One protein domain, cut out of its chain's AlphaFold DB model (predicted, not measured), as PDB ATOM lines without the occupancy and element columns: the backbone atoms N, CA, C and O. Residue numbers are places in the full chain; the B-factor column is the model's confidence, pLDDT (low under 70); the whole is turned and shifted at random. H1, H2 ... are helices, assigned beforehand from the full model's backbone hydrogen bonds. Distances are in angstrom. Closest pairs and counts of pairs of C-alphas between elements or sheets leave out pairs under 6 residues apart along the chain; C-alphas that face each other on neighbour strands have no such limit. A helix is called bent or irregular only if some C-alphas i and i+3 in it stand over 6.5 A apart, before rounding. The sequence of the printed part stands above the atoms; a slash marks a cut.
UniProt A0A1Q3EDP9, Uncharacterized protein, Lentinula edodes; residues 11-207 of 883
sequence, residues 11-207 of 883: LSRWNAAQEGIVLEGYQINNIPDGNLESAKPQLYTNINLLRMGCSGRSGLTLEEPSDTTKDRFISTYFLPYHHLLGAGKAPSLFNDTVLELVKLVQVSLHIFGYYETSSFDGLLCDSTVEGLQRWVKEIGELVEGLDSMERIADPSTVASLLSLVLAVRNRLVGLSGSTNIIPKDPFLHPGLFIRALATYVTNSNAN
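Overview. This is residues 11 to 207 of the 883 residues of an uncharacterized protein of Lentinula edodes (UniProt A0A1Q3EDP9). Picture helix H5 running through the middle, with the longest helix, H7, crossing it near one end, H6 and H8 also packing on that end, and H2 crossing its other half. The small helices H3 and H4 lie loosely to one side, H3 close to H2 and H5 and H4 close to H3 and H5, while residues 11 to 16 of H1 stick out alone. The printed part has 197 residues with eight named helices in the order H1 to H8 and no named strand: the class is all helix. It is only just compact, close to loose, with a radius of gyration of the C-alphas of 19.5 A, and spans 62 by 45 by 34 A.

Arrangement. Start at H7, residues 155 to 176, whose residues 158 to 165 alone touch residues 104 to 111 of H5, residues 92 to 112; the closest C-alphas, of Leu 162 and Ser 108, are 6.7 A apart, at a steep tilt of 57 degrees. H5 is the hub, touching four helices, and the packing is mostly crossed, with one of five touching pairs at a shallow tilt. That pair is H5 and H8, residues 190 to 207, at 25 degrees, with the closest C-alphas, of Ile 111 and Pro 190, 6.2 A apart. H8 also touches H7, closest at the C-alphas of Tyr 200 and Ser 176, 7.4 A. H6, residues 126 to 138, touches H5 at a steep tilt of 50 degrees, closest at the C-alphas of Thr 128 and Gln 106, 6.2 A. With its residues 95 to 102 alone, H5 touches H2, residues 36 to 51, at a steep tilt of 69.6 degrees, only just short of about perpendicular; the C-alphas of Asn 95 and Thr 45 are closest, 5.6 A. H3, residues 67 to 76, is close to H2 but not clearly touching, with the C-alphas of Phe 73 and Leu 49 closest, 7.4 A. H4, residues 81 to 84, is close to H5 but not clearly touching: the C-alphas of Leu 84 and Phe 94 are closest, 6.5 A. H1, residues 11 to 18, is apart from H2 to H8. In H1, H3, H5, H6, H7 and H8 each O i to N i+4 pair is within hydrogen-bond range, in H2 10 of 12; H4 is too short for one.

Along the chain. Find C-alpha 155 at (-38.563, -9.719, 13.526); H7 runs 31.5 A from there. H5 is 30.1 A long, H8 25.9 A, H2 20.9 A and H6 18.1 A. H2 is irregular, C-alphas 38 and 41 being 7.0 A apart, and has a kink of 29 degrees near residue 43. H1 begins at C-alpha 11, (-18.987, 11.913, 46.407), and H8 ends at C-alpha 207, (-32.407, 17.943, -14.025).

Size, cuts and confidence. The two C-alphas farthest apart, of Arg 13 and Asn 207, are 63.8 A apart. The printed part has no cut. Look for long links from H1 to H2, H2 to H3, H5 to H6, H6 to H7 and H7 to H8. Mean pLDDT of the printed part is 87.0; residues 11 to 27, 58 to 59 and 82 to 91 are under 70.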
ATOM      1  N   LEU A  11     -18.518  11.956  47.802       54.69
ATOM      2  CA  LEU A  11     -18.987  11.913  46.407       54.69
ATOM      3  C   LEU A  11     -17.964  11.252  45.475       54.69
ATOM      4  O   LEU A  11     -18.352  10.474  44.613       54.69
ATOM      5  N   SER A  12     -16.663  11.495  45.654       50.47
ATOM      6  CA  SER A  12     -15.625  10.825  44.859       50.47
ATOM      7  C   SER A  12     -15.623   9.308  45.093       50.47
ATOM      8  O   SER A  12     -15.589   8.546  44.129       50.47
ATOM      9  N   ARG A  13     -15.752   8.854  46.350       45.62
ATOM     10  CA  ARG A  13     -15.928   7.425  46.671       45.62
ATOM     11  C   ARG A  13     -17.283   6.860  46.239       45.62
ATOM     12  O   ARG A  13     -17.347   5.683  45.917       45.62
ATOM     13  N   TRP A  14     -18.340   7.667  46.233       49.47
ATOM     14  CA  TRP A  14     -19.681   7.275  45.794       49.47
ATOM     15  C   TRP A  14     -19.713   7.066  44.280       49.47
ATOM     16  O   TRP A  14     -20.161   6.022  43.823       49.47
ATOM     17  N   ASN A  15     -19.142   7.990  43.503       47.81
ATOM     18  CA  ASN A  15     -19.012   7.855  42.053       47.81
ATOM     19  C   ASN A  15     -18.132   6.647  41.689       47.81
ATOM     20  O   ASN A  15     -18.552   5.819  40.889       47.81
ATOM     21  N   ALA A  16     -16.983   6.471  42.356       47.59
ATOM     22  CA  ALA A  16     -16.136   5.284  42.183       47.59
ATOM     23  C   ALA A  16     -16.816   3.965  42.617       47.59
ATOM     24  O   ALA A  16     -16.393   2.891  42.201       47.59
ATOM     25  N   ALA A  17     -17.872   4.022  43.438       49.44
ATOM     26  CA  ALA A  17     -18.716   2.871  43.761       49.44
ATOM     27  C   ALA A  17     -19.895   2.689  42.781       49.44
ATOM     28  O   ALA A  17     -20.438   1.590  42.691       49.44
ATOM     29  N   GLN A  18     -20.289   3.725  42.029       46.34
ATOM     30  CA  GLN A  18     -21.338   3.636  41.005       46.34
ATOM     31  C   GLN A  18     -20.847   3.080  39.664       46.34
ATOM     32  O   GLN A  18     -21.662   2.522  38.932       46.34
ATOM     33  N   GLU A  19     -19.543   3.124  39.366       46.34
ATOM     34  CA  GLU A  19     -18.963   2.491  38.162       46.34
ATOM     35  C   GLU A  19     -19.202   0.963  38.093       46.34
ATOM     36  O   GLU A  19     -18.994   0.351  37.048       46.34
ATOM     37  N   GLY A  20     -19.691   0.346  39.178       47.12
ATOM     38  CA  GLY A  20     -20.089  -1.061  39.240       47.12
ATOM     39  C   GLY A  20     -21.596  -1.360  39.300       47.12
ATOM     40  O   GLY A  20     -21.936  -2.533  39.445       47.12
ATOM     41  N   ILE A  21     -22.505  -0.372  39.252       43.78
ATOM     42  CA  ILE A  21     -23.936  -0.594  39.570       43.78
ATOM     43  C   ILE A  21     -24.876  -0.007  38.503       43.78
ATOM     44  O   ILE A  21     -25.098   1.200  38.439       43.78
ATOM     45  N   VAL A  22     -25.512  -0.886  37.723       47.19
ATOM     46  CA  VAL A  22     -26.585  -0.539  36.773       47.19
ATOM     47  C   VAL A  22     -27.950  -0.734  37.442       47.19
ATOM     48  O   VAL A  22     -28.194  -1.775  38.049       47.19
ATOM     49  N   LEU A  23     -28.837   0.265  37.348       45.66
ATOM     50  CA  LEU A  23     -30.113   0.306  38.076       45.66
ATOM     51  C   LEU A  23     -31.329   0.520  37.156       45.66
ATOM     52  O   LEU A  23     -31.804   1.638  36.996       45.66
ATOM     53  N   GLU A  24     -31.908  -0.578  36.671       40.34
ATOM     54  CA  GLU A  24     -33.358  -0.683  36.449       40.34
ATOM     55  C   GLU A  24     -33.874  -1.827  37.348       40.34
ATOM     56  O   GLU A  24     -33.393  -2.954  37.259       40.34
ATOM     57  N   GLY A  25     -34.821  -1.560  38.257       48.50
ATOM     58  CA  GLY A  25     -35.500  -2.619  39.031       48.50
ATOM     59  C   GLY A  25     -34.738  -3.271  40.205       48.50
ATOM     60  O   GLY A  25     -35.150  -4.333  40.660       48.50
ATOM     61  N   TYR A  26     -33.676  -2.647  40.731       52.84
ATOM     62  CA  TYR A  26     -32.966  -3.040  41.972       52.84
ATOM     63  C   TYR A  26     -32.249  -4.409  42.012       52.84
ATOM     64  O   TYR A  26     -31.768  -4.801  43.078       52.84
ATOM     65  N   GLN A  27     -32.077  -5.122  40.894       61.84
ATOM     66  CA  GLN A  27     -31.185  -6.290  40.876       61.84
ATOM     67  C   GLN A  27     -29.711  -5.848  40.813       61.84
ATOM     68  O   GLN A  27     -29.149  -5.648  39.738       61.84
ATOM     69  N   ILE A  28     -29.076  -5.703  41.981       70.69
ATOM     70  CA  ILE A  28     -27.638  -5.415  42.088       70.69
ATOM     71  C   ILE A  28     -26.850  -6.654  41.646       70.69
ATOM     72  O   ILE A  28     -26.697  -7.616  42.400       70.69
ATOM     73  N   ASN A  29     -26.338  -6.628  40.417       74.62
ATOM     74  CA  ASN A  29     -25.395  -7.626  39.930       74.62
ATOM     75  C   ASN A  29     -23.972  -7.241  40.342       74.62
ATOM     76  O   ASN A  29     -23.479  -6.185  39.952       74.62
ATOM     77  N   ASN A  30     -23.284  -8.117  41.075       83.81
ATOM     78  CA  ASN A  30     -21.857  -7.951  41.335       83.81
ATOM     79  C   ASN A  30     -21.077  -8.157  40.027       83.81
ATOM     80  O   ASN A  30     -21.074  -9.266  39.490       83.81
ATOM     81  N   ILE A  31     -20.402  -7.118  39.529       89.88
ATOM     82  CA  ILE A  31     -19.502  -7.249  38.376       89.88
ATOM     83  C   ILE A  31     -18.294  -8.110  38.790       89.88
ATOM     84  O   ILE A  31     -17.594  -7.730  39.735       89.88
ATOM     85  N   PRO A  32     -18.020  -9.246  38.117       85.19
ATOM     86  CA  PRO A  32     -16.845 -10.058  38.414       85.19
ATOM     87  C   PRO A  32     -15.569  -9.240  38.186       85.19
ATOM     88  O   PRO A  32     -15.463  -8.480  37.223       85.19
ATOM     89  N   ASP A  33     -14.630  -9.352  39.125       89.19
ATOM     90  CA  ASP A  33     -13.346  -8.637  39.148       89.19
ATOM     91  C   ASP A  33     -13.438  -7.094  39.046       89.19
ATOM     92  O   ASP A  33     -12.427  -6.420  38.850       89.19
ATOM     93  N   GLY A  34     -14.639  -6.512  39.185       91.50
ATOM     94  CA  GLY A  34     -14.897  -5.073  39.045       91.50
ATOM     95  C   GLY A  34     -14.716  -4.507  37.627       91.50
ATOM     96  O   GLY A  34     -14.819  -3.297  37.438       91.50
ATOM     97  N   ASN A  35     -14.448  -5.340  36.617       91.75
ATOM     98  CA  ASN A  35     -14.094  -4.880  35.272       91.75
ATOM     99  C   ASN A  35     -15.337  -4.700  34.377       91.75
ATOM    100  O   ASN A  35     -15.720  -5.604  33.626       91.75
ATOM    101  N   LEU A  36     -15.944  -3.508  34.436       90.25
ATOM    102  CA  LEU A  36     -17.152  -3.153  33.679       90.25
ATOM    103  C   LEU A  36     -17.032  -3.440  32.173       90.25
ATOM    104  O   LEU A  36     -17.923  -4.079  31.617       90.25
ATOM    105  N   GLU A  37     -15.945  -3.033  31.507       92.94
ATOM    106  CA  GLU A  37     -15.789  -3.240  30.054       92.94
ATOM    107  C   GLU A  37     -15.720  -4.728  29.668       92.94
ATOM    108  O   GLU A  37     -16.147  -5.090  28.573       92.94
ATOM    109  N   SER A  38     -15.267  -5.612  30.566       92.06
ATOM    110  CA  SER A  38     -15.313  -7.065  30.326       92.06
ATOM    111  C   SER A  38     -16.720  -7.666  30.474       92.06
ATOM    112  O   SER A  38     -17.079  -8.581  29.734       92.06
ATOM    113  N   ALA A  39     -17.542  -7.130  31.382       92.25
ATOM    114  CA  ALA A  39     -18.913  -7.589  31.625       92.25
ATOM    115  C   ALA A  39     -19.942  -6.974  30.652       92.25
ATOM    116  O   ALA A  39     -20.988  -7.566  30.376       92.25
ATOM    117  N   LYS A  40     -19.642  -5.792  30.107       93.44
ATOM    118  CA  LYS A  40     -20.509  -4.976  29.244       93.44
ATOM    119  C   LYS A  40     -21.091  -5.716  28.026       93.44
ATOM    120  O   LYS A  40     -22.304  -5.616  27.852       93.44
ATOM    121  N   PRO A  41     -20.349  -6.526  27.235       94.50
ATOM    122  CA  PRO A  41     -20.939  -7.284  26.125       94.50
ATOM    123  C   PRO A  41     -21.976  -8.322  26.580       94.50
ATOM    124  O   PRO A  41     -22.985  -8.530  25.900       94.50
ATOM    125  N   GLN A  42     -21.756  -8.953  27.739       94.25
ATOM    126  CA  GLN A  42     -22.676  -9.935  28.320       94.25
ATOM    127  C   GLN A  42     -23.939  -9.253  28.863       94.25
ATOM    128  O   GLN A  42     -25.054  -9.686  28.567       94.25
ATOM    129  N   LEU A  43     -23.766  -8.139  29.583       92.94
ATOM    130  CA  LEU A  43     -24.864  -7.318  30.092       92.94
ATOM    131  C   LEU A  43     -25.739  -6.772  28.955       92.94
ATOM    132  O   LEU A  43     -26.957  -6.935  28.982       92.94
ATOM    133  N   TYR A  44     -25.121  -6.177  27.930       95.75
ATOM    134  CA  TYR A  44     -25.816  -5.669  26.746       95.75
ATOM    135  C   TYR A  44     -26.591  -6.786  26.034       95.75
ATOM    136  O   TYR A  44     -27.758  -6.605  25.694       95.75
ATOM    137  N   THR A  45     -25.978  -7.962  25.859       95.75
ATOM    138  CA  THR A  45     -26.644  -9.131  25.263       95.75
ATOM    139  C   THR A  45     -27.895  -9.523  26.051       95.75
ATOM    140  O   THR A  45     -28.958  -9.709  25.456       95.75
ATOM    141  N   ASN A  46     -27.808  -9.593  27.380       94.75
ATOM    142  CA  ASN A  46     -28.930 -10.002  28.225       94.75
ATOM    143  C   ASN A  46     -30.060  -8.951  28.241       94.75
ATOM    144  O   ASN A  46     -31.221  -9.314  28.026       94.75
ATOM    145  N   ILE A  47     -29.727  -7.656  28.337       94.31
ATOM    146  CA  ILE A  47     -30.686  -6.541  28.191       94.31
ATOM    147  C   ILE A  47     -31.387  -6.592  26.825       94.31
ATOM    148  O   ILE A  47     -32.612  -6.471  26.751       94.31
ATOM    149  N   ASN A  48     -30.641  -6.823  25.741       96.31
ATOM    150  CA  ASN A  48     -31.205  -6.934  24.398       96.31
ATOM    151  C   ASN A  48     -32.172  -8.120  24.297       96.31
ATOM    152  O   ASN A  48     -33.291  -7.956  23.818       96.31
ATOM    153  N   LEU A  49     -31.785  -9.309  24.769       95.62
ATOM    154  CA  LEU A  49     -32.644 -10.501  24.748       95.62
ATOM    155  C   LEU A  49     -33.922 -10.310  25.570       95.62
ATOM    156  O   LEU A  49     -34.972 -10.839  25.192       95.62
ATOM    157  N   LEU A  50     -33.851  -9.562  26.672       94.06
ATOM    158  CA  LEU A  50     -35.008  -9.178  27.475       94.06
ATOM    159  C   LEU A  50     -35.924  -8.209  26.711       94.06
ATOM    160  O   LEU A  50     -37.112  -8.498  26.559       94.06
ATOM    161  N   ARG A  51     -35.380  -7.114  26.161       94.19
ATOM    162  CA  ARG A  51     -36.145  -6.089  25.420       94.19
ATOM    163  C   ARG A  51     -36.709  -6.598  24.079       94.19
ATOM    164  O   ARG A  51     -37.797  -6.188  23.689       94.19
ATOM    165  N   MET A  52     -36.054  -7.558  23.420       94.81
ATOM    166  CA  MET A  52     -36.594  -8.304  22.262       94.81
ATOM    167  C   MET A  52     -37.661  -9.349  22.655       94.81
ATOM    168  O   MET A  52     -38.283  -9.972  21.794       94.81
ATOM    169  N   GLY A  53     -37.888  -9.582  23.953       94.00
ATOM    170  CA  GLY A  53     -38.846 -10.573  24.445       94.00
ATOM    171  C   GLY A  53     -38.431 -12.027  24.193       94.00
ATOM    172  O   GLY A  53     -39.294 -12.910  24.217       94.00
ATOM    173  N   CYS A  54     -37.141 -12.285  23.946       94.44
ATOM    174  CA  CYS A  54     -36.559 -13.622  23.790       94.44
ATOM    175  C   CYS A  54     -36.213 -14.259  25.145       94.44
ATOM    176  O   CYS A  54     -36.419 -15.462  25.316       94.44
ATOM    177  N   SER A  55     -35.741 -13.463  26.109       91.69
ATOM    178  CA  SER A  55     -35.450 -13.912  27.476       91.69
ATOM    179  C   SER A  55     -36.721 -14.099  28.320       91.69
ATOM    180  O   SER A  55     -37.835 -13.758  27.905       91.69
ATOM    181  N   GLY A  56     -36.545 -14.679  29.509       84.88
ATOM    182  CA  GLY A  56     -37.546 -14.723  30.576       84.88
ATOM    183  C   GLY A  56     -37.367 -13.581  31.585       84.88
ATOM    184  O   GLY A  56     -36.597 -12.650  31.364       84.88
ATOM    185  N   ARG A  57     -38.044 -13.673  32.739       77.06
ATOM    186  CA  ARG A  57     -37.952 -12.656  33.811       77.06
ATOM    187  C   ARG A  57     -36.546 -12.511  34.420       77.06
ATOM    188  O   ARG A  57     -36.254 -11.470  34.985       77.06
ATOM    189  N   SER A  58     -35.682 -13.516  34.276       68.31
ATOM    190  CA  SER A  58     -34.304 -13.522  34.795       68.31
ATOM    191  C   SER A  58     -33.291 -12.753  33.930       68.31
ATOM    192  O   SER A  58     -32.098 -12.804  34.204       68.31
ATOM    193  N   GLY A  59     -33.730 -12.075  32.861       64.56
ATOM    194  CA  GLY A  59     -32.877 -11.535  31.790       64.56
ATOM    195  C   GLY A  59     -31.947 -10.360  32.130       64.56
ATOM    196  O   GLY A  59     -31.521  -9.682  31.202       64.56
ATOM    197  N   LEU A  60     -31.646 -10.106  33.406       81.94
ATOM    198  CA  LEU A  60     -30.728  -9.049  33.857       81.94
ATOM    199  C   LEU A  60     -29.486  -9.572  34.600       81.94
ATOM    200  O   LEU A  60     -28.695  -8.753  35.057       81.94
ATOM    201  N   THR A  61     -29.273 -10.887  34.739       87.25
ATOM    202  CA  THR A  61     -28.020 -11.403  35.331       87.25
ATOM    203  C   THR A  61     -26.816 -11.169  34.406       87.25
ATOM    204  O   THR A  61     -26.965 -10.943  33.203       87.25
ATOM    205  N   LEU A  62     -25.598 -11.250  34.954       90.44
ATOM    206  CA  LEU A  62     -24.346 -11.300  34.174       90.44
ATOM    207  C   LEU A  62     -23.979 -12.725  33.714       90.44
ATOM    208  O   LEU A  62     -22.875 -12.954  33.227       90.44
ATOM    209  N   GLU A  63     -24.882 -13.689  33.882       90.56
ATOM    210  CA  GLU A  63     -24.680 -15.077  33.466       90.56
ATOM    211  C   GLU A  63     -24.858 -15.225  31.946       90.56
ATOM    212  O   GLU A  63     -25.514 -14.412  31.291       90.56
ATOM    213  N   GLU A  64     -24.289 -16.285  31.370       91.25
ATOM    214  CA  GLU A  64     -24.523 -16.624  29.965       91.25
ATOM    215  C   GLU A  64     -26.014 -16.974  29.753       91.25
ATOM    216  O   GLU A  64     -26.576 -17.739  30.545       91.25
ATOM    217  N   PRO A  65     -26.694 -16.448  28.712       92.38
ATOM    218  CA  PRO A  65     -28.110 -16.720  28.487       92.38
ATOM    219  C   PRO A  65     -28.355 -18.218  28.292       92.38
ATOM    220  O   PRO A  65     -27.595 -18.899  27.604       92.38
ATOM    221  N   SER A  66     -29.450 -18.735  28.857       92.38
ATOM    222  CA  SER A  66     -29.792 -20.156  28.743       92.38
ATOM    223  C   SER A  66     -29.905 -20.596  27.281       92.38
ATOM    224  O   SER A  66     -30.382 -19.836  26.435       92.38
ATOM    225  N   ASP A  67     -29.557 -21.847  26.976       91.06
ATOM    226  CA  ASP A  67     -29.652 -22.363  25.601       91.06
ATOM    227  C   ASP A  67     -31.084 -22.280  25.048       91.06
ATOM    228  O   ASP A  67     -31.277 -21.971  23.880       91.06
ATOM    229  N   THR A  68     -32.101 -22.390  25.909       92.06
ATOM    230  CA  THR A  68     -33.507 -22.123  25.559       92.06
ATOM    231  C   THR A  68     -33.774 -20.674  25.129       92.06
ATOM    232  O   THR A  68     -34.615 -20.437  24.262       92.06
ATOM    233  N   THR A  69     -33.060 -19.696  25.693       93.69
ATOM    234  CA  THR A  69     -33.110 -18.285  25.276       93.69
ATOM    235  C   THR A  69     -32.332 -18.074  23.975       93.69
ATOM    236  O   THR A  69     -32.814 -17.356  23.093       93.69
ATOM    237  N   LYS A  70     -31.179 -18.743  23.808       93.44
ATOM    238  CA  LYS A  70     -30.402 -18.738  22.555       93.44
ATOM    239  C   LYS A  70     -31.214 -19.314  21.394       93.44
ATOM    240  O   LYS A  70     -31.383 -18.637  20.381       93.44
ATOM    241  N   ASP A  71     -31.778 -20.509  21.566       92.56
ATOM    242  CA  ASP A  71     -32.662 -21.173  20.603       92.56
ATOM    243  C   ASP A  71     -33.864 -20.299  20.255       92.56
ATOM    244  O   ASP A  71     -34.207 -20.151  19.081       92.56
ATOM    245  N   ARG A  72     -34.488 -19.673  21.262       94.25
ATOM    246  CA  ARG A  72     -35.629 -18.781  21.044       94.25
ATOM    247  C   ARG A  72     -35.239 -17.556  20.226       94.25
ATOM    248  O   ARG A  72     -35.958 -17.245  19.281       94.25
ATOM    249  N   PHE A  73     -34.117 -16.898  20.515       95.12
ATOM    250  CA  PHE A  73     -33.605 -15.786  19.701       95.12
ATOM    251  C   PHE A  73     -33.295 -16.226  18.260       95.12
ATOM    252  O   PHE A  73     -33.796 -15.626  17.308       95.12
ATOM    253  N   ILE A  74     -32.550 -17.325  18.098       93.88
ATOM    254  CA  ILE A  74     -32.170 -17.881  16.791       93.88
ATOM    255  C   ILE A  74     -33.410 -18.256  15.970       93.88
ATOM    256  O   ILE A  74     -33.481 -17.923  14.789       93.88
ATOM    257  N   SER A  75     -34.410 -18.891  16.584       93.88
ATOM    258  CA  SER A  75     -35.667 -19.253  15.921       93.88
ATOM    259  C   SER A  75     -36.527 -18.031  15.586       93.88
ATOM    260  O   SER A  75     -37.149 -18.011  14.529       93.88
ATOM    261  N   THR A  76     -36.568 -17.025  16.466       94.81
ATOM    262  CA  THR A  76     -37.395 -15.813  16.307       94.81
ATOM    263  C   THR A  76     -36.895 -14.943  15.149       94.81
ATOM    264  O   THR A  76     -37.697 -14.471  14.349       94.81
ATOM    265  N   TYR A  77     -35.575 -14.803  14.989       94.94
ATOM    266  CA  TYR A  77     -34.954 -14.059  13.879       94.94
ATOM    267  C   TYR A  77     -34.489 -14.953  12.708       94.94
ATOM    268  O   TYR A  77     -33.738 -14.502  11.845       94.94
ATOM    269  N   PHE A  78     -34.926 -16.220  12.664       93.75
ATOM    270  CA  PHE A  78     -34.598 -17.210  11.621       93.75
ATOM    271  C   PHE A  78     -33.089 -17.373  11.328       93.75
ATOM    272  O   PHE A  78     -32.684 -17.647  10.194       93.75
ATOM    273  N   LEU A  79     -32.246 -17.209  12.349       90.25
ATOM    274  CA  LEU A  79     -30.790 -17.195  12.227       90.25
ATOM    275  C   LEU A  79     -30.208 -18.601  11.948       90.25
ATOM    276  O   LEU A  79     -30.827 -19.625  12.251       90.25
ATOM    277  N   PRO A  80     -28.987 -18.710  11.384       82.62
ATOM    278  CA  PRO A  80     -28.467 -19.973  10.862       82.62
ATOM    279  C   PRO A  80     -27.817 -20.825  11.963       82.62
ATOM    280  O   PRO A  80     -26.594 -20.847  12.125       82.62
ATOM    281  N   TYR A  81     -28.666 -21.572  12.670       70.88
ATOM    282  CA  TYR A  81     -28.384 -22.510  13.771       70.88
ATOM    283  C   TYR A  81     -27.017 -23.234  13.699       70.88
ATOM    284  O   TYR A  81     -26.248 -23.246  14.660       70.88
ATOM    285  N   HIS A  82     -26.674 -23.793  12.531       64.31
ATOM    286  CA  HIS A  82     -25.514 -24.676  12.334       64.31
ATOM    287  C   HIS A  82     -24.130 -24.079  12.641       64.31
ATOM    288  O   HIS A  82     -23.194 -24.850  12.836       64.31
ATOM    289  N   HIS A  83     -23.966 -22.753  12.659       60.88
ATOM    290  CA  HIS A  83     -22.665 -22.130  12.949       60.88
ATOM    291  C   HIS A  83     -22.534 -21.602  14.383       60.88
ATOM    292  O   HIS A  83     -21.412 -21.503  14.866       60.88
ATOM    293  N   LEU A  84     -23.647 -21.323  15.070       64.31
ATOM    294  CA  LEU A  84     -23.635 -20.835  16.456       64.31
ATOM    295  C   LEU A  84     -23.502 -21.981  17.472       64.31
ATOM    296  O   LEU A  84     -22.905 -21.803  18.525       64.31
ATOM    297  N   LEU A  85     -24.015 -23.169  17.131       61.56
ATOM    298  CA  LEU A  85     -24.030 -24.348  18.012       61.56
ATOM    299  C   LEU A  85     -23.150 -25.507  17.503       61.56
ATOM    300  O   LEU A  85     -22.942 -26.493  18.202       61.56
ATOM    301  N   GLY A  86     -22.603 -25.403  16.286       57.06
ATOM    302  CA  GLY A  86     -21.845 -26.479  15.627       57.06
ATOM    303  C   GLY A  86     -20.438 -26.745  16.180       57.06
ATOM    304  O   GLY A  86     -19.812 -27.728  15.788       57.06
ATOM    305  N   ALA A  87     -19.929 -25.889  17.070       54.75
ATOM    306  CA  ALA A  87     -18.650 -26.068  17.752       54.75
ATOM    307  C   ALA A  87     -18.721 -25.458  19.161       54.75
ATOM    308  O   ALA A  87     -18.687 -24.239  19.311       54.75
ATOM    309  N   GLY A  88     -18.802 -26.301  20.196       57.00
ATOM    310  CA  GLY A  88     -18.902 -25.881  21.603       57.00
ATOM    311  C   GLY A  88     -17.602 -25.285  22.151       57.00
ATOM    312  O   GLY A  88     -16.928 -25.922  22.960       57.00
ATOM    313  N   LYS A  89     -17.207 -24.105  21.650       52.38
ATOM    314  CA  LYS A  89     -15.943 -23.423  21.986       52.38
ATOM    315  C   LYS A  89     -15.995 -21.888  22.038       52.38
ATOM    316  O   LYS A  89     -14.964 -21.297  22.338       52.38
ATOM    317  N   ALA A  90     -17.126 -21.237  21.750       58.97
ATOM    318  CA  ALA A  90     -17.198 -19.770  21.771       58.97
ATOM    319  C   ALA A  90     -18.607 -19.220  22.095       58.97
ATOM    320  O   ALA A  90     -19.353 -18.890  21.172       58.97
ATOM    321  N   PRO A  91     -18.950 -19.044  23.388       61.19
ATOM    322  CA  PRO A  91     -20.100 -18.238  23.815       61.19
ATOM    323  C   PRO A  91     -20.113 -16.821  23.219       61.19
ATOM    324  O   PRO A  91     -21.176 -16.296  22.897       61.19
ATOM    325  N   SER A  92     -18.928 -16.232  22.995       72.69
ATOM    326  CA  SER A  92     -18.775 -14.890  22.418       72.69
ATOM    327  C   SER A  92     -19.537 -14.719  21.104       72.69
ATOM    328  O   SER A  92     -20.248 -13.734  20.959       72.69
ATOM    329  N   LEU A  93     -19.509 -15.714  20.205       86.56
ATOM    330  CA  LEU A  93     -20.176 -15.639  18.898       86.56
ATOM    331  C   LEU A  93     -21.690 -15.409  19.004       86.56
ATOM    332  O   LEU A  93     -22.288 -14.831  18.096       86.56
ATOM    333  N   PHE A  94     -22.321 -15.866  20.089       90.81
ATOM    334  CA  PHE A  94     -23.736 -15.612  20.330       90.81
ATOM    335  C   PHE A  94     -23.969 -14.160  20.768       90.81
ATOM    336  O   PHE A  94     -24.804 -13.478  20.170       90.81
ATOM    337  N   ASN A  95     -23.189 -13.672  21.738       93.56
ATOM    338  CA  ASN A  95     -23.225 -12.278  22.189       93.56
ATOM    339  C   ASN A  95     -22.944 -11.322  21.016       93.56
ATOM    340  O   ASN A  95     -23.750 -10.441  20.728       93.56
ATOM    341  N   ASP A  96     -21.872 -11.568  20.259       93.62
ATOM    342  CA  ASP A  96     -21.498 -10.814  19.057       93.62
ATOM    343  C   ASP A  96     -22.653 -10.768  18.038       93.62
ATOM    344  O   ASP A  96     -22.958  -9.711  17.489       93.62
ATOM    345  N   THR A  97     -23.359 -11.887  17.827       94.12
ATOM    346  CA  THR A  97     -24.515 -11.953  16.912       94.12
ATOM    347  C   THR A  97     -25.699 -11.110  17.400       94.12
ATOM    348  O   THR A  97     -26.355 -10.457  16.585       94.12
ATOM    349  N   VAL A  98     -25.982 -11.097  18.708       96.19
ATOM    350  CA  VAL A  98     -27.039 -10.255  19.302       96.19
ATOM    351  C   VAL A  98     -26.677  -8.770  19.190       96.19
ATOM    352  O   VAL A  98     -27.519  -7.962  18.794       96.19
ATOM    353  N   LEU A  99     -25.429  -8.410  19.495       96.50
ATOM    354  CA  LEU A  99     -24.950  -7.026  19.455       96.50
ATOM    355  C   LEU A  99     -24.889  -6.482  18.021       96.50
ATOM    356  O   LEU A  99     -25.386  -5.385  17.773       96.50
ATOM    357  N   GLU A 100     -24.349  -7.236  17.057       96.50
ATOM    358  CA  GLU A 100     -24.314  -6.811  15.649       96.50
ATOM    359  C   GLU A 100     -25.727  -6.655  15.058       96.50
ATOM    360  O   GLU A 100     -25.956  -5.713  14.301       96.50
ATOM    361  N   LEU A 101     -26.703  -7.497  15.433       97.38
ATOM    362  CA  LEU A 101     -28.096  -7.312  14.999       97.38
ATOM    363  C   LEU A 101     -28.664  -5.967  15.480       97.38
ATOM    364  O   LEU A 101     -29.285  -5.248  14.697       97.38
ATOM    365  N   VAL A 102     -28.418  -5.598  16.741       97.94
ATOM    366  CA  VAL A 102     -28.881  -4.313  17.287       97.94
ATOM    367  C   VAL A 102     -28.098  -3.133  16.701       97.94
ATOM    368  O   VAL A 102     -28.713  -2.114  16.396       97.94
ATOM    369  N   LYS A 103     -26.794  -3.266  16.413       97.88
ATOM    370  CA  LYS A 103     -26.049  -2.240  15.653       97.88
ATOM    371  C   LYS A 103     -26.641  -2.021  14.265       97.88
ATOM    372  O   LYS A 103     -26.800  -0.876  13.856       97.88
ATOM    373  N   LEU A 104     -27.021  -3.081  13.547       97.94
ATOM    374  CA  LEU A 104     -27.686  -2.952  12.244       97.94
ATOM    375  C   LEU A 104     -29.028  -2.199  12.355       97.94
ATOM    376  O   LEU A 104     -29.355  -1.416  11.460       97.94
ATOM    377  N   VAL A 105     -29.770  -2.362  13.459       98.19
ATOM    378  CA  VAL A 105     -30.965  -1.551  13.767       98.19
ATOM    379  C   VAL A 105     -30.589  -0.091  14.050       98.19
ATOM    380  O   VAL A 105     -31.097   0.789  13.355       98.19
ATOM    381  N   GLN A 106     -29.667   0.183  14.982       98.00
ATOM    382  CA  GLN A 106     -29.207   1.544  15.318       98.00
ATOM    383  C   GLN A 106     -28.708   2.306  14.070       98.00
ATOM    384  O   GLN A 106     -29.123   3.437  13.816       98.00
ATOM    385  N   VAL A 107     -27.876   1.666  13.240       98.12
ATOM    386  CA  VAL A 107     -27.357   2.237  11.984       98.12
ATOM    387  C   VAL A 107     -28.474   2.497  10.972       98.12
ATOM    388  O   VAL A 107     -28.454   3.519  10.287       98.12
ATOM    389  N   SER A 108     -29.463   1.604  10.874       98.31
ATOM    390  CA  SER A 108     -30.619   1.830  10.001       98.31
ATOM    391  C   SER A 108     -31.404   3.058  10.447       98.31
ATOM    392  O   SER A 108     -31.656   3.944   9.634       98.31
ATOM    393  N   LEU A 109     -31.730   3.158  11.738       98.06
ATOM    394  CA  LEU A 109     -32.431   4.315  12.301       98.06
ATOM    395  C   LEU A 109     -31.643   5.615  12.095       98.06
ATOM    396  O   LEU A 109     -32.244   6.634  11.768       98.06
ATOM    397  N   HIS A 110     -30.310   5.574  12.171       97.75
ATOM    398  CA  HIS A 110     -29.448   6.715  11.850       97.75
ATOM    399  C   HIS A 110     -29.526   7.128  10.366       97.75
ATOM    400  O   HIS A 110     -29.606   8.314  10.061       97.75
ATOM    401  N   ILE A 111     -29.596   6.172   9.429       97.69
ATOM    402  CA  ILE A 111     -29.838   6.446   7.995       97.69
ATOM    403  C   ILE A 111     -31.223   7.085   7.766       97.69
ATOM    404  O   ILE A 111     -31.371   7.939   6.887       97.69
ATOM    405  N   PHE A 112     -32.226   6.715   8.566       97.69
ATOM    406  CA  PHE A 112     -33.558   7.332   8.554       97.69
ATOM    407  C   PHE A 112     -33.649   8.663   9.331       97.69
ATOM    408  O   PHE A 112     -34.640   9.368   9.174       97.69
ATOM    409  N   GLY A 113     -32.636   9.037  10.122       96.81
ATOM    410  CA  GLY A 113     -32.654  10.236  10.976       96.81
ATOM    411  C   GLY A 113     -33.363  10.062  12.328       96.81
ATOM    412  O   GLY A 113     -33.501  11.028  13.068       96.81
ATOM    413  N   TYR A 114     -33.777   8.842  12.686       97.44
ATOM    414  CA  TYR A 114     -34.439   8.520  13.959       97.44
ATOM    415  C   TYR A 114     -33.472   8.076  15.074       97.44
ATOM    416  O   TYR A 114     -33.918   7.645  16.134       97.44
ATOM    417  N   TYR A 115     -32.157   8.152  14.849       96.94
ATOM    418  CA  TYR A 115     -31.131   7.879  15.860       96.94
ATOM    419  C   TYR A 115     -29.953   8.846  15.682       96.94
ATOM    420  O   TYR A 115     -29.176   8.736  14.732       96.94
ATOM    421  N   GLU A 116     -29.849   9.827  16.579       93.50
ATOM    422  CA  GLU A 116     -28.894  10.944  16.480       93.50
ATOM    423  C   GLU A 116     -27.438  10.501  16.709       93.50
ATOM    424  O   GLU A 116     -26.508  11.014  16.085       93.50
ATOM    425  N   THR A 117     -27.240   9.519  17.588       89.25
ATOM    426  CA  THR A 117     -25.925   9.071  18.055       89.25
ATOM    427  C   THR A 117     -25.147   8.322  16.968       89.25
ATOM    428  O   THR A 117     -25.591   7.300  16.452       89.25
ATOM    429  N   SER A 118     -23.933   8.788  16.660       85.88
ATOM    430  CA  SER A 118     -23.053   8.184  15.645       85.88
ATOM    431  C   SER A 118     -22.236   6.978  16.135       85.88
ATOM    432  O   SER A 118     -21.522   6.361  15.344       85.88
ATOM    433  N   SER A 119     -22.281   6.656  17.432       93.31
ATOM    434  CA  SER A 119     -21.666   5.456  18.009       93.31
ATOM    435  C   SER A 119     -22.688   4.323  18.114       93.31
ATOM    436  O   SER A 119     -23.651   4.414  18.875       93.31
ATOM    437  N   PHE A 120     -22.445   3.243  17.374       96.69
ATOM    438  CA  PHE A 120     -23.307   2.062  17.325       96.69
ATOM    439  C   PHE A 120     -22.733   0.972  18.236       96.69
ATOM    440  O   PHE A 120     -21.881   0.179  17.830       96.69
ATOM    441  N   ASP A 121     -23.140   0.991  19.503       96.25
ATOM    442  CA  ASP A 121     -22.629   0.094  20.543       96.25
ATOM    443  C   ASP A 121     -23.339  -1.271  20.568       96.25
ATOM    444  O   ASP A 121     -22.781  -2.249  21.067       96.25
ATOM    445  N   GLY A 122     -24.526  -1.365  19.963       97.00
ATOM    446  CA  GLY A 122     -25.355  -2.565  19.960       97.00
ATOM    447  C   GLY A 122     -26.250  -2.721  21.188       97.00
ATOM    448  O   GLY A 122     -26.733  -3.827  21.412       97.00
ATOM    449  N   LEU A 123     -26.494  -1.668  21.976       97.38
ATOM    450  CA  LEU A 123     -27.476  -1.683  23.065       97.38
ATOM    451  C   LEU A 123     -28.864  -1.233  22.578       97.38
ATOM    452  O   LEU A 123     -29.016  -0.168  21.978       97.38
ATOM    453  N   LEU A 124     -29.909  -1.997  22.903       96.81
ATOM    454  CA  LEU A 124     -31.311  -1.669  22.602       96.81
ATOM    455  C   LEU A 124     -31.873  -0.656  23.626       96.81
ATOM    456  O   LEU A 124     -32.892  -0.885  24.285       96.81
ATOM    457  N   CYS A 125     -31.145   0.453  23.791       96.19
ATOM    458  CA  CYS A 125     -31.441   1.562  24.697       96.19
ATOM    459  C   CYS A 125     -32.725   2.305  24.299       96.19
ATOM    460  O   CYS A 125     -33.210   2.165  23.175       96.19
ATOM    461  N   ASP A 126     -33.263   3.131  25.196       95.94
ATOM    462  CA  ASP A 126     -34.571   3.774  25.000       95.94
ATOM    463  C   ASP A 126     -34.624   4.661  23.749       95.94
ATOM    464  O   ASP A 126     -35.613   4.626  23.028       95.94
ATOM    465  N   SER A 127     -33.530   5.343  23.392       96.88
ATOM    466  CA  SER A 127     -33.428   6.097  22.131       96.88
ATOM    467  C   SER A 127     -33.486   5.201  20.883       96.88
ATOM    468  O   SER A 127     -33.988   5.622  19.845       96.88
ATOM    469  N   THR A 128     -33.012   3.952  20.970       97.75
ATOM    470  CA  THR A 128     -33.164   2.959  19.887       97.75
ATOM    471  C   THR A 128     -34.609   2.454  19.820       97.75
ATOM    472  O   THR A 128     -35.153   2.296  18.729       97.75
ATOM    473  N   VAL A 129     -35.251   2.236  20.975       97.00
ATOM    474  CA  VAL A 129     -36.664   1.822  21.070       97.00
ATOM    475  C   VAL A 129     -37.593   2.905  20.521       97.00
ATOM    476  O   VAL A 129     -38.439   2.617  19.675       97.00
ATOM    477  N   GLU A 130     -37.412   4.152  20.950       96.75
ATOM    478  CA  GLU A 130     -38.195   5.294  20.485       96.75
ATOM    479  C   GLU A 130     -37.962   5.549  18.991       96.75
ATOM    480  O   GLU A 130     -38.925   5.700  18.239       96.75
ATOM    481  N   GLY A 131     -36.706   5.524  18.530       97.12
ATOM    482  CA  GLY A 131     -36.381   5.655  17.110       97.12
ATOM    483  C   GLY A 131     -37.073   4.591  16.250       97.12
ATOM    484  O   GLY A 131     -37.595   4.905  15.178       97.12
ATOM    485  N   LEU A 132     -37.158   3.348  16.739       97.25
ATOM    486  CA  LEU A 132     -37.849   2.255  16.051       97.25
ATOM    487  C   LEU A 132     -39.378   2.419  16.063       97.25
ATOM    488  O   LEU A 132     -40.024   2.181  15.043       97.25
ATOM    489  N   GLN A 133     -39.959   2.899  17.165       96.31
ATOM    490  CA  GLN A 133     -41.386   3.241  17.244       96.31
ATOM    491  C   GLN A 133     -41.759   4.408  16.311       96.31
ATOM    492  O   GLN A 133     -42.765   4.324  15.604       96.31
ATOM    493  N   ARG A 134     -40.932   5.464  16.252       96.69
ATOM    494  CA  ARG A 134     -41.082   6.582  15.300       96.69
ATOM    495  C   ARG A 134     -40.982   6.083  13.852       96.69
ATOM    496  O   ARG A 134     -41.864   6.385  13.050       96.69
ATOM    497  N   TRP A 135     -39.993   5.239  13.538       97.31
ATOM    498  CA  TRP A 135     -39.842   4.642  12.205       97.31
ATOM    499  C   TRP A 135     -41.070   3.821  11.777       97.31
ATOM    500  O   TRP A 135     -41.567   4.010  10.666       97.31
ATOM    501  N   VAL A 136     -41.605   2.956  12.650       95.94
ATOM    502  CA  VAL A 136     -42.824   2.179  12.344       95.94
ATOM    503  C   VAL A 136     -44.016   3.104  12.086       95.94
ATOM    504  O   VAL A 136     -44.745   2.902  11.118       95.94
ATOM    505  N   LYS A 137     -44.183   4.150  12.902       94.75
ATOM    506  CA  LYS A 137     -45.287   5.110  12.778       94.75
ATOM    507  C   LYS A 137     -45.232   5.947  11.492       94.75
ATOM    508  O   LYS A 137     -46.276   6.257  10.931       94.75
ATOM    509  N   GLU A 138     -44.046   6.355  11.045       95.19
ATOM    510  CA  GLU A 138     -43.897   7.307   9.929       95.19
ATOM    511  C   GLU A 138     -43.604   6.637   8.576       95.19
ATOM    512  O   GLU A 138     -44.055   7.116   7.527       95.19
ATOM    513  N   ILE A 139     -42.857   5.526   8.597       95.81
ATOM    514  CA  ILE A 139     -42.354   4.812   7.410       95.81
ATOM    515  C   ILE A 139     -42.891   3.376   7.340       95.81
ATOM    516  O   ILE A 139     -43.094   2.873   6.234       95.81
ATOM    517  N   GLY A 140     -43.179   2.729   8.474       91.56
ATOM    518  CA  GLY A 140     -43.707   1.358   8.520       91.56
ATOM    519  C   GLY A 140     -45.000   1.162   7.719       91.56
ATOM    520  O   GLY A 140     -45.145   0.134   7.065       91.56
ATOM    521  N   GLU A 141     -45.865   2.181   7.645       87.75
ATOM    522  CA  GLU A 141     -47.070   2.197   6.789       87.75
ATOM    523  C   GLU A 141     -46.802   1.912   5.297       87.75
ATOM    524  O   GLU A 141     -47.705   1.478   4.582       87.75
ATOM    525  N   LEU A 142     -45.586   2.174   4.796       87.25
ATOM    526  CA  LEU A 142     -45.200   1.879   3.409       87.25
ATOM    527  C   LEU A 142     -45.007   0.376   3.149       87.25
ATOM    528  O   LEU A 142     -44.868  -0.035   1.995       87.25
ATOM    529  N   VAL A 143     -44.929  -0.435   4.206       86.81
ATOM    530  CA  VAL A 143     -44.680  -1.873   4.143       86.81
ATOM    531  C   VAL A 143     -45.991  -2.603   4.427       86.81
ATOM    532  O   VAL A 143     -46.420  -2.726   5.573       86.81
ATOM    533  N   GLU A 144     -46.642  -3.089   3.368       82.81
ATOM    534  CA  GLU A 144     -47.923  -3.798   3.474       82.81
ATOM    535  C   GLU A 144     -47.846  -4.964   4.479       82.81
ATOM    536  O   GLU A 144     -47.041  -5.884   4.326       82.81
ATOM    537  N   GLY A 145     -48.711  -4.936   5.498       81.44
ATOM    538  CA  GLY A 145     -48.786  -5.970   6.537       81.44
ATOM    539  C   GLY A 145     -47.862  -5.771   7.745       81.44
ATOM    540  O   GLY A 145     -47.813  -6.657   8.597       81.44
ATOM    541  N   LEU A 146     -47.153  -4.643   7.853       87.81
ATOM    542  CA  LEU A 146     -46.396  -4.284   9.055       87.81
ATOM    543  C   LEU A 146     -47.354  -3.699  10.110       87.81
ATOM    544  O   LEU A 146     -47.706  -2.522  10.074       87.81
ATOM    545  N   ASP A 147     -47.826  -4.563  11.010       81.12
ATOM    546  CA  ASP A 147     -48.792  -4.220  12.062       81.12
ATOM    547  C   ASP A 147     -48.152  -3.400  13.205       81.12
ATOM    548  O   ASP A 147     -46.928  -3.338  13.364       81.12
ATOM    549  N   SER A 148     -48.988  -2.769  14.028       80.44
ATOM    550  CA  SER A 148     -48.558  -2.024  15.214       80.44
ATOM    551  C   SER A 148     -47.768  -2.917  16.186       80.44
ATOM    552  O   SER A 148     -48.189  -4.021  16.527       80.44
ATOM    553  N   MET A 149     -46.585  -2.458  16.615       80.19
ATOM    554  CA  MET A 149     -45.619  -3.312  17.318       80.19
ATOM    555  C   MET A 149     -46.128  -3.842  18.672       80.19
ATOM    556  O   MET A 149     -46.101  -3.127  19.672       80.19
ATOM    557  N   GLU A 150     -46.442  -5.142  18.739       84.50
ATOM    558  CA  GLU A 150     -46.584  -5.894  20.004       84.50
ATOM    559  C   GLU A 150     -45.259  -5.910  20.800       84.50
ATOM    560  O   GLU A 150     -45.246  -6.000  22.027       84.50
ATOM    561  N   ARG A 151     -44.122  -5.848  20.093       88.19
ATOM    562  CA  ARG A 151     -42.769  -6.050  20.630       88.19
ATOM    563  C   ARG A 151     -41.840  -4.945  20.160       88.19
ATOM    564  O   ARG A 151     -41.815  -4.639  18.974       88.19
ATOM    565  N   ILE A 152     -41.015  -4.438  21.078       89.50
ATOM    566  CA  ILE A 152     -40.029  -3.363  20.855       89.50
ATOM    567  C   ILE A 152     -39.212  -3.549  19.568       89.50
ATOM    568  O   ILE A 152     -38.952  -2.573  18.876       89.50
ATOM    569  N   ALA A 153     -38.817  -4.785  19.252       93.69
ATOM    570  CA  ALA A 153     -38.120  -5.130  18.020       93.69
ATOM    571  C   ALA A 153     -38.679  -6.439  17.438       93.69
ATOM    572  O   ALA A 153     -38.034  -7.485  17.503       93.69
ATOM    573  N   ASP A 154     -39.891  -6.403  16.882       94.69
ATOM    574  CA  ASP A 154     -40.446  -7.565  16.177       94.69
ATOM    575  C   ASP A 154     -39.578  -7.967  14.956       94.69
ATOM    576  O   ASP A 154     -39.133  -7.081  14.215       94.69
ATOM    577  N   PRO A 155     -39.340  -9.270  14.685       95.44
ATOM    578  CA  PRO A 155     -38.563  -9.719  13.526       95.44
ATOM    579  C   PRO A 155     -39.071  -9.198  12.183       95.44
ATOM    580  O   PRO A 155     -38.259  -8.915  11.304       95.44
ATOM    581  N   SER A 156     -40.386  -9.028  12.024       94.19
ATOM    582  CA  SER A 156     -41.007  -8.485  10.809       94.19
ATOM    583  C   SER A 156     -40.629  -7.015  10.625       94.19
ATOM    584  O   SER A 156     -40.261  -6.597   9.526       94.19
ATOM    585  N   THR A 157     -40.634  -6.247  11.719       95.38
ATOM    586  CA  THR A 157     -40.196  -4.844  11.746       95.38
ATOM    587  C   THR A 157     -38.704  -4.732  11.431       95.38
ATOM    588  O   THR A 157     -38.324  -3.996  10.521       95.38
ATOM    589  N   VAL A 158     -37.854  -5.503  12.118       96.81
ATOM    590  CA  VAL A 158     -36.392  -5.490  11.913       96.81
ATOM    591  C   VAL A 158     -36.023  -5.922  10.487       96.81
ATOM    592  O   VAL A 158     -35.209  -5.267   9.834       96.81
ATOM    593  N   ALA A 159     -36.654  -6.973   9.958       95.31
ATOM    594  CA  ALA A 159     -36.446  -7.407   8.578       95.31
ATOM    595  C   ALA A 159     -36.881  -6.338   7.564       95.31
ATOM    596  O   ALA A 159     -36.188  -6.136   6.563       95.31
ATOM    597  N   SER A 160     -37.984  -5.630   7.823       96.00
ATOM    598  CA  SER A 160     -38.500  -4.565   6.951       96.00
ATOM    599  C   SER A 160     -37.599  -3.329   6.950       96.00
ATOM    600  O   SER A 160     -37.236  -2.846   5.877       96.00
ATOM    601  N   LEU A 161     -37.158  -2.883   8.130       97.44
ATOM    602  CA  LEU A 161     -36.194  -1.796   8.329       97.44
ATOM    603  C   LEU A 161     -34.907  -2.029   7.514       97.44
ATOM    604  O   LEU A 161     -34.522  -1.196   6.688       97.44
ATOM    605  N   LEU A 162     -34.283  -3.200   7.687       97.56
ATOM    606  CA  LEU A 162     -33.049  -3.578   6.987       97.56
ATOM    607  C   LEU A 162     -33.265  -3.747   5.474       97.56
ATOM    608  O   LEU A 162     -32.439  -3.308   4.666       97.56
ATOM    609  N   SER A 163     -34.388  -4.352   5.076       96.25
ATOM    610  CA  SER A 163     -34.723  -4.557   3.660       96.25
ATOM    611  C   SER A 163     -34.973  -3.240   2.931       96.25
ATOM    612  O   SER A 163     -34.583  -3.115   1.770       96.25
ATOM    613  N   LEU A 164     -35.567  -2.242   3.593       97.06
ATOM    614  CA  LEU A 164     -35.873  -0.945   2.990       97.06
ATOM    615  C   LEU A 164     -34.601  -0.139   2.689       97.06
ATOM    616  O   LEU A 164     -34.456   0.373   1.575       97.06
ATOM    617  N   VAL A 165     -33.634  -0.116   3.616       97.81
ATOM    618  CA  VAL A 165     -32.305   0.487   3.385       97.81
ATOM    619  C   VAL A 165     -31.606  -0.178   2.192       97.81
ATOM    620  O   VAL A 165     -31.114   0.510   1.294       97.81
ATOM    621  N   LEU A 166     -31.615  -1.516   2.122       97.50
ATOM    622  CA  LEU A 166     -31.014  -2.264   1.010       97.50
ATOM    623  C   LEU A 166     -31.751  -2.052  -0.325       97.50
ATOM    624  O   LEU A 166     -31.103  -1.943  -1.370       97.50
ATOM    625  N   ALA A 167     -33.082  -1.951  -0.313       96.62
ATOM    626  CA  ALA A 167     -33.891  -1.686  -1.502       96.62
ATOM    627  C   ALA A 167     -33.603  -0.291  -2.080       96.62
ATOM    628  O   ALA A 167     -33.333  -0.170  -3.279       96.62
ATOM    629  N   VAL A 168     -33.571   0.742  -1.231       97.38
ATOM    630  CA  VAL A 168     -33.154   2.103  -1.613       97.38
ATOM    631  C   VAL A 168     -31.728   2.081  -2.162       97.38
ATOM    632  O   VAL A 168     -31.491   2.572  -3.267       97.38
ATOM    633  N   ARG A 169     -30.784   1.443  -1.458       97.25
ATOM    634  CA  ARG A 169     -29.377   1.342  -1.874       97.25
ATOM    635  C   ARG A 169     -29.214   0.699  -3.253       97.25
ATOM    636  O   ARG A 169     -28.439   1.190  -4.073       97.25
ATOM    637  N   ASN A 170     -29.961  -0.363  -3.544       96.31
ATOM    638  CA  ASN A 170     -29.894  -1.051  -4.836       96.31
ATOM    639  C   ASN A 170     -30.594  -0.266  -5.960       96.31
ATOM    640  O   ASN A 170     -30.068  -0.204  -7.077       96.31
ATOM    641  N   ARG A 171     -31.711   0.416  -5.667       96.38
ATOM    642  CA  ARG A 171     -32.354   1.340  -6.616       96.38
ATOM    643  C   ARG A 171     -31.442   2.527  -6.954       96.38
ATOM    644  O   ARG A 171     -31.273   2.841  -8.132       96.38
ATOM    645  N   LEU A 172     -30.771   3.127  -5.968       95.56
ATOM    646  CA  LEU A 172     -29.812   4.225  -6.174       95.56
ATOM    647  C   LEU A 172     -28.641   3.845  -7.092       95.56
ATOM    648  O   LEU A 172     -28.222   4.676  -7.901       95.56
ATOM    649  N   VAL A 173     -28.135   2.606  -7.013       95.50
ATOM    650  CA  VAL A 173     -27.079   2.109  -7.919       95.50
ATOM    651  C   VAL A 173     -27.590   2.016  -9.356       95.50
ATOM    652  O   VAL A 173     -26.963   2.551 -10.271       95.50
ATOM    653  N   GLY A 174     -28.766   1.416  -9.565       94.25
ATOM    654  CA  GLY A 174     -29.380   1.365 -10.898       94.25
ATOM    655  C   GLY A 174     -29.753   2.747 -11.449       94.25
ATOM    656  O   GLY A 174     -29.737   2.951 -12.665       94.25
ATOM    657  N   LEU A 175     -30.033   3.722 -10.580       94.88
ATOM    658  CA  LEU A 175     -30.294   5.118 -10.937       94.88
ATOM    659  C   LEU A 175     -29.030   5.886 -11.334       94.88
ATOM    660  O   LEU A 175     -28.998   6.439 -12.435       94.88
ATOM    661  N   SER A 176     -28.012   5.903 -10.475       90.69
ATOM    662  CA  SER A 176     -26.879   6.837 -10.575       90.69
ATOM    663  C   SER A 176     -25.868   6.494 -11.670       90.69
ATOM    664  O   SER A 176     -25.155   7.376 -12.136       90.69
ATOM    665  N   GLY A 177     -25.798   5.232 -12.107       84.38
ATOM    666  CA  GLY A 177     -24.772   4.803 -13.060       84.38
ATOM    667  C   GLY A 177     -23.369   4.845 -12.446       84.38
ATOM    668  O   GLY A 177     -23.200   4.554 -11.266       84.38
ATOM    669  N   SER A 178     -22.359   5.182 -13.249       79.19
ATOM    670  CA  SER A 178     -20.941   5.119 -12.866       79.19
ATOM    671  C   SER A 178     -20.400   6.342 -12.111       79.19
ATOM    672  O   SER A 178     -19.245   6.313 -11.698       79.19
ATOM    673  N   THR A 179     -21.180   7.416 -11.938       79.62
ATOM    674  CA  THR A 179     -20.667   8.703 -11.426       79.62
ATOM    675  C   THR A 179     -20.743   8.868  -9.907       79.62
ATOM    676  O   THR A 179     -19.882   9.533  -9.337       79.62
ATOM    677  N   ASN A 180     -21.725   8.259  -9.229       84.81
ATOM    678  CA  ASN A 180     -21.834   8.313  -7.766       84.81
ATOM    679  C   ASN A 180     -21.268   7.040  -7.124       84.81
ATOM    680  O   ASN A 180     -21.776   5.940  -7.352       84.81
ATOM    681  N   ILE A 181     -20.280   7.196  -6.241       92.19
ATOM    682  CA  ILE A 181     -19.748   6.102  -5.418       92.19
ATOM    683  C   ILE A 181     -20.738   5.806  -4.282       92.19
ATOM    684  O   ILE A 181     -20.676   6.395  -3.205       92.19
ATOM    685  N   ILE A 182     -21.674   4.891  -4.530       96.12
ATOM    686  CA  ILE A 182     -22.595   4.367  -3.511       96.12
ATOM    687  C   ILE A 182     -21.908   3.189  -2.799       96.12
ATOM    688  O   ILE A 182     -21.479   2.252  -3.484       96.12
ATOM    689  N   PRO A 183     -21.810   3.177  -1.453       96.00
ATOM    690  CA  PRO A 183     -21.131   2.103  -0.727       96.00
ATOM    691  C   PRO A 183     -21.745   0.722  -1.012       96.00
ATOM    692  O   PRO A 183     -22.930   0.587  -1.344       96.00
ATOM    693  N   LYS A 184     -20.924  -0.332  -0.913       95.19
ATOM    694  CA  LYS A 184     -21.360  -1.728  -1.120       95.19
ATOM    695  C   LYS A 184     -22.331  -2.163  -0.023       95.19
ATOM    696  O   LYS A 184     -23.407  -2.665  -0.326       95.19
ATOM    697  N   ASP A 185     -21.930  -1.917   1.218       96.19
ATOM    698  CA  ASP A 185     -22.686  -2.137   2.446       96.19
ATOM    699  C   ASP A 185     -23.047  -0.751   3.027       96.19
ATOM    700  O   ASP A 185     -22.136   0.004   3.385       96.19
ATOM    701  N   PRO A 186     -24.337  -0.360   3.069       97.31
ATOM    702  CA  PRO A 186     -24.750   0.918   3.643       97.31
ATOM    703  C   PRO A 186     -24.619   0.940   5.174       97.31
ATOM    704  O   PRO A 186     -24.532   2.025   5.742       97.31
ATOM    705  N   PHE A 187     -24.567  -0.221   5.837       97.38
ATOM    706  CA  PHE A 187     -24.485  -0.327   7.292       97.38
ATOM    707  C   PHE A 187     -23.042  -0.230   7.813       97.38
ATOM    708  O   PHE A 187     -22.821   0.247   8.921       97.38
ATOM    709  N   LEU A 188     -22.041  -0.620   7.012       96.12
ATOM    710  CA  LEU A 188     -20.628  -0.333   7.316       96.12
ATOM    711  C   LEU A 188     -20.282   1.157   7.169       96.12
ATOM    712  O   LEU A 188     -19.405   1.663   7.868       96.12
ATOM    713  N   HIS A 189     -20.939   1.864   6.245       96.38
ATOM    714  CA  HIS A 189     -20.594   3.245   5.893       96.38
ATOM    715  C   HIS A 189     -21.831   4.161   5.785       96.38
ATOM    716  O   HIS A 189     -22.052   4.762   4.725       96.38
ATOM    717  N   PRO A 190     -22.625   4.326   6.863       96.56
ATOM    718  CA  PRO A 190     -23.869   5.099   6.827       96.56
ATOM    719  C   PRO A 190     -23.649   6.550   6.387       96.56
ATOM    720  O   PRO A 190     -24.377   7.038   5.530       96.56
ATOM    721  N   GLY A 191     -22.587   7.216   6.855       95.50
ATOM    722  CA  GLY A 191     -22.257   8.582   6.428       95.50
ATOM    723  C   GLY A 191     -21.952   8.715   4.926       95.50
ATOM    724  O   GLY A 191     -22.346   9.700   4.302       95.50
ATOM    725  N   LEU A 192     -21.321   7.708   4.305       95.25
ATOM    726  CA  LEU A 192     -21.123   7.688   2.847       95.25
ATOM    727  C   LEU A 192     -22.437   7.412   2.106       95.25
ATOM    728  O   LEU A 192     -22.651   7.951   1.021       95.25
ATOM    729  N   PHE A 193     -23.332   6.614   2.690       97.00
ATOM    730  CA  PHE A 193     -24.645   6.334   2.116       97.00
ATOM    731  C   PHE A 193     -25.581   7.554   2.172       97.00
ATOM    732  O   PHE A 193     -26.161   7.918   1.151       97.00
ATOM    733  N   ILE A 194     -25.643   8.251   3.312       96.31
ATOM    734  CA  ILE A 194     -26.371   9.521   3.490       96.31
ATOM    735  C   ILE A 194     -25.804  10.600   2.551       96.31
ATOM    736  O   ILE A 194     -26.558  11.315   1.890       96.31
ATOM    737  N   ARG A 195     -24.475  10.677   2.381       95.69
ATOM    738  CA  ARG A 195     -23.863  11.586   1.396       95.69
ATOM    739  C   ARG A 195     -24.214  11.215  -0.053       95.69
ATOM    740  O   ARG A 195     -24.394  12.110  -0.877       95.69
ATOM    741  N   ALA A 196     -24.337   9.929  -0.380       95.69
ATOM    742  CA  ALA A 196     -24.778   9.489  -1.705       95.69
ATOM    743  C   ALA A 196     -26.270   9.792  -1.961       95.69
ATOM    744  O   ALA A 196     -26.616  10.186  -3.075       95.69
ATOM    745  N   LEU A 197     -27.127   9.684  -0.936       96.19
ATOM    746  CA  LEU A 197     -28.521  10.153  -0.960       96.19
ATOM    747  C   LEU A 197     -28.594  11.666  -1.222       96.19
ATOM    748  O   LEU A 197     -29.296  12.090  -2.140       96.19
ATOM    749  N   ALA A 198     -27.813  12.471  -0.495       95.44
ATOM    750  CA  ALA A 198     -27.760  13.922  -0.685       95.44
ATOM    751  C   ALA A 198     -27.347  14.313  -2.117       95.44
ATOM    752  O   ALA A 198     -28.067  15.056  -2.785       95.44
ATOM    753  N   THR A 199     -26.247  13.744  -2.628       94.38
ATOM    754  CA  THR A 199     -25.780  13.968  -4.011       94.38
ATOM    755  C   THR A 199     -26.808  13.515  -5.055       94.38
ATOM    756  O   THR A 199     -26.930  14.122  -6.119       94.38
ATOM    757  N   TYR A 200     -27.575  12.454  -4.782       95.31
ATOM    758  CA  TYR A 200     -28.658  12.036  -5.671       95.31
ATOM    759  C   TYR A 200     -29.777  13.092  -5.737       95.31
ATOM    760  O   TYR A 200     -30.181  13.458  -6.842       95.31
ATOM    761  N   VAL A 201     -30.210  13.635  -4.592       95.00
ATOM    762  CA  VAL A 201     -31.268  14.663  -4.517       95.00
ATOM    763  C   VAL A 201     -30.846  15.984  -5.168       95.00
ATOM    764  O   VAL A 201     -31.622  16.575  -5.923       95.00
ATOM    765  N   THR A 202     -29.607  16.442  -4.961       94.19
ATOM    766  CA  THR A 202     -29.111  17.652  -5.647       94.19
ATOM    767  C   THR A 202     -29.101  17.467  -7.166       94.19
ATOM    768  O   THR A 202     -29.550  18.344  -7.908       94.19
ATOM    769  N   ASN A 203     -28.661  16.296  -7.636       93.19
ATOM    770  CA  ASN A 203     -28.564  15.996  -9.064       93.19
ATOM    771  C   ASN A 203     -29.938  15.769  -9.715       93.19
ATOM    772  O   ASN A 203     -30.117  16.084 -10.895       93.19
ATOM    773  N   SER A 204     -30.927  15.245  -8.985       91.75
ATOM    774  CA  SER A 204     -32.288  15.094  -9.508       91.75
ATOM    775  C   SER A 204     -33.005  16.435  -9.651       91.75
ATOM    776  O   SER A 204     -33.675  16.659 -10.661       91.75
ATOM    777  N   ASN A 205     -32.812  17.348  -8.696       90.50
ATOM    778  CA  ASN A 205     -33.437  18.671  -8.722       90.50
ATOM    779  C   ASN A 205     -32.886  19.525  -9.876       90.50
ATOM    780  O   ASN A 205     -33.664  20.115 -10.625       90.50
ATOM    781  N   ALA A 206     -31.567  19.496 -10.106       89.50
ATOM    782  CA  ALA A 206     -30.934  20.180 -11.238       89.50
ATOM    783  C   ALA A 206     -31.516  19.754 -12.605       89.50
ATOM    784  O   ALA A 206     -31.743  20.591 -13.476       89.50
ATOM    785  N   ASN A 207     -31.824  18.464 -12.782       81.56
ATOM    786  CA  ASN A 207     -32.407  17.943 -14.025       81.56
ATOM    787  C   ASN A 207     -33.887  18.320 -14.233       81.56
ATOM    788  O   ASN A 207     -34.371  18.241 -15.362       81.56
TER     789      ASN A 207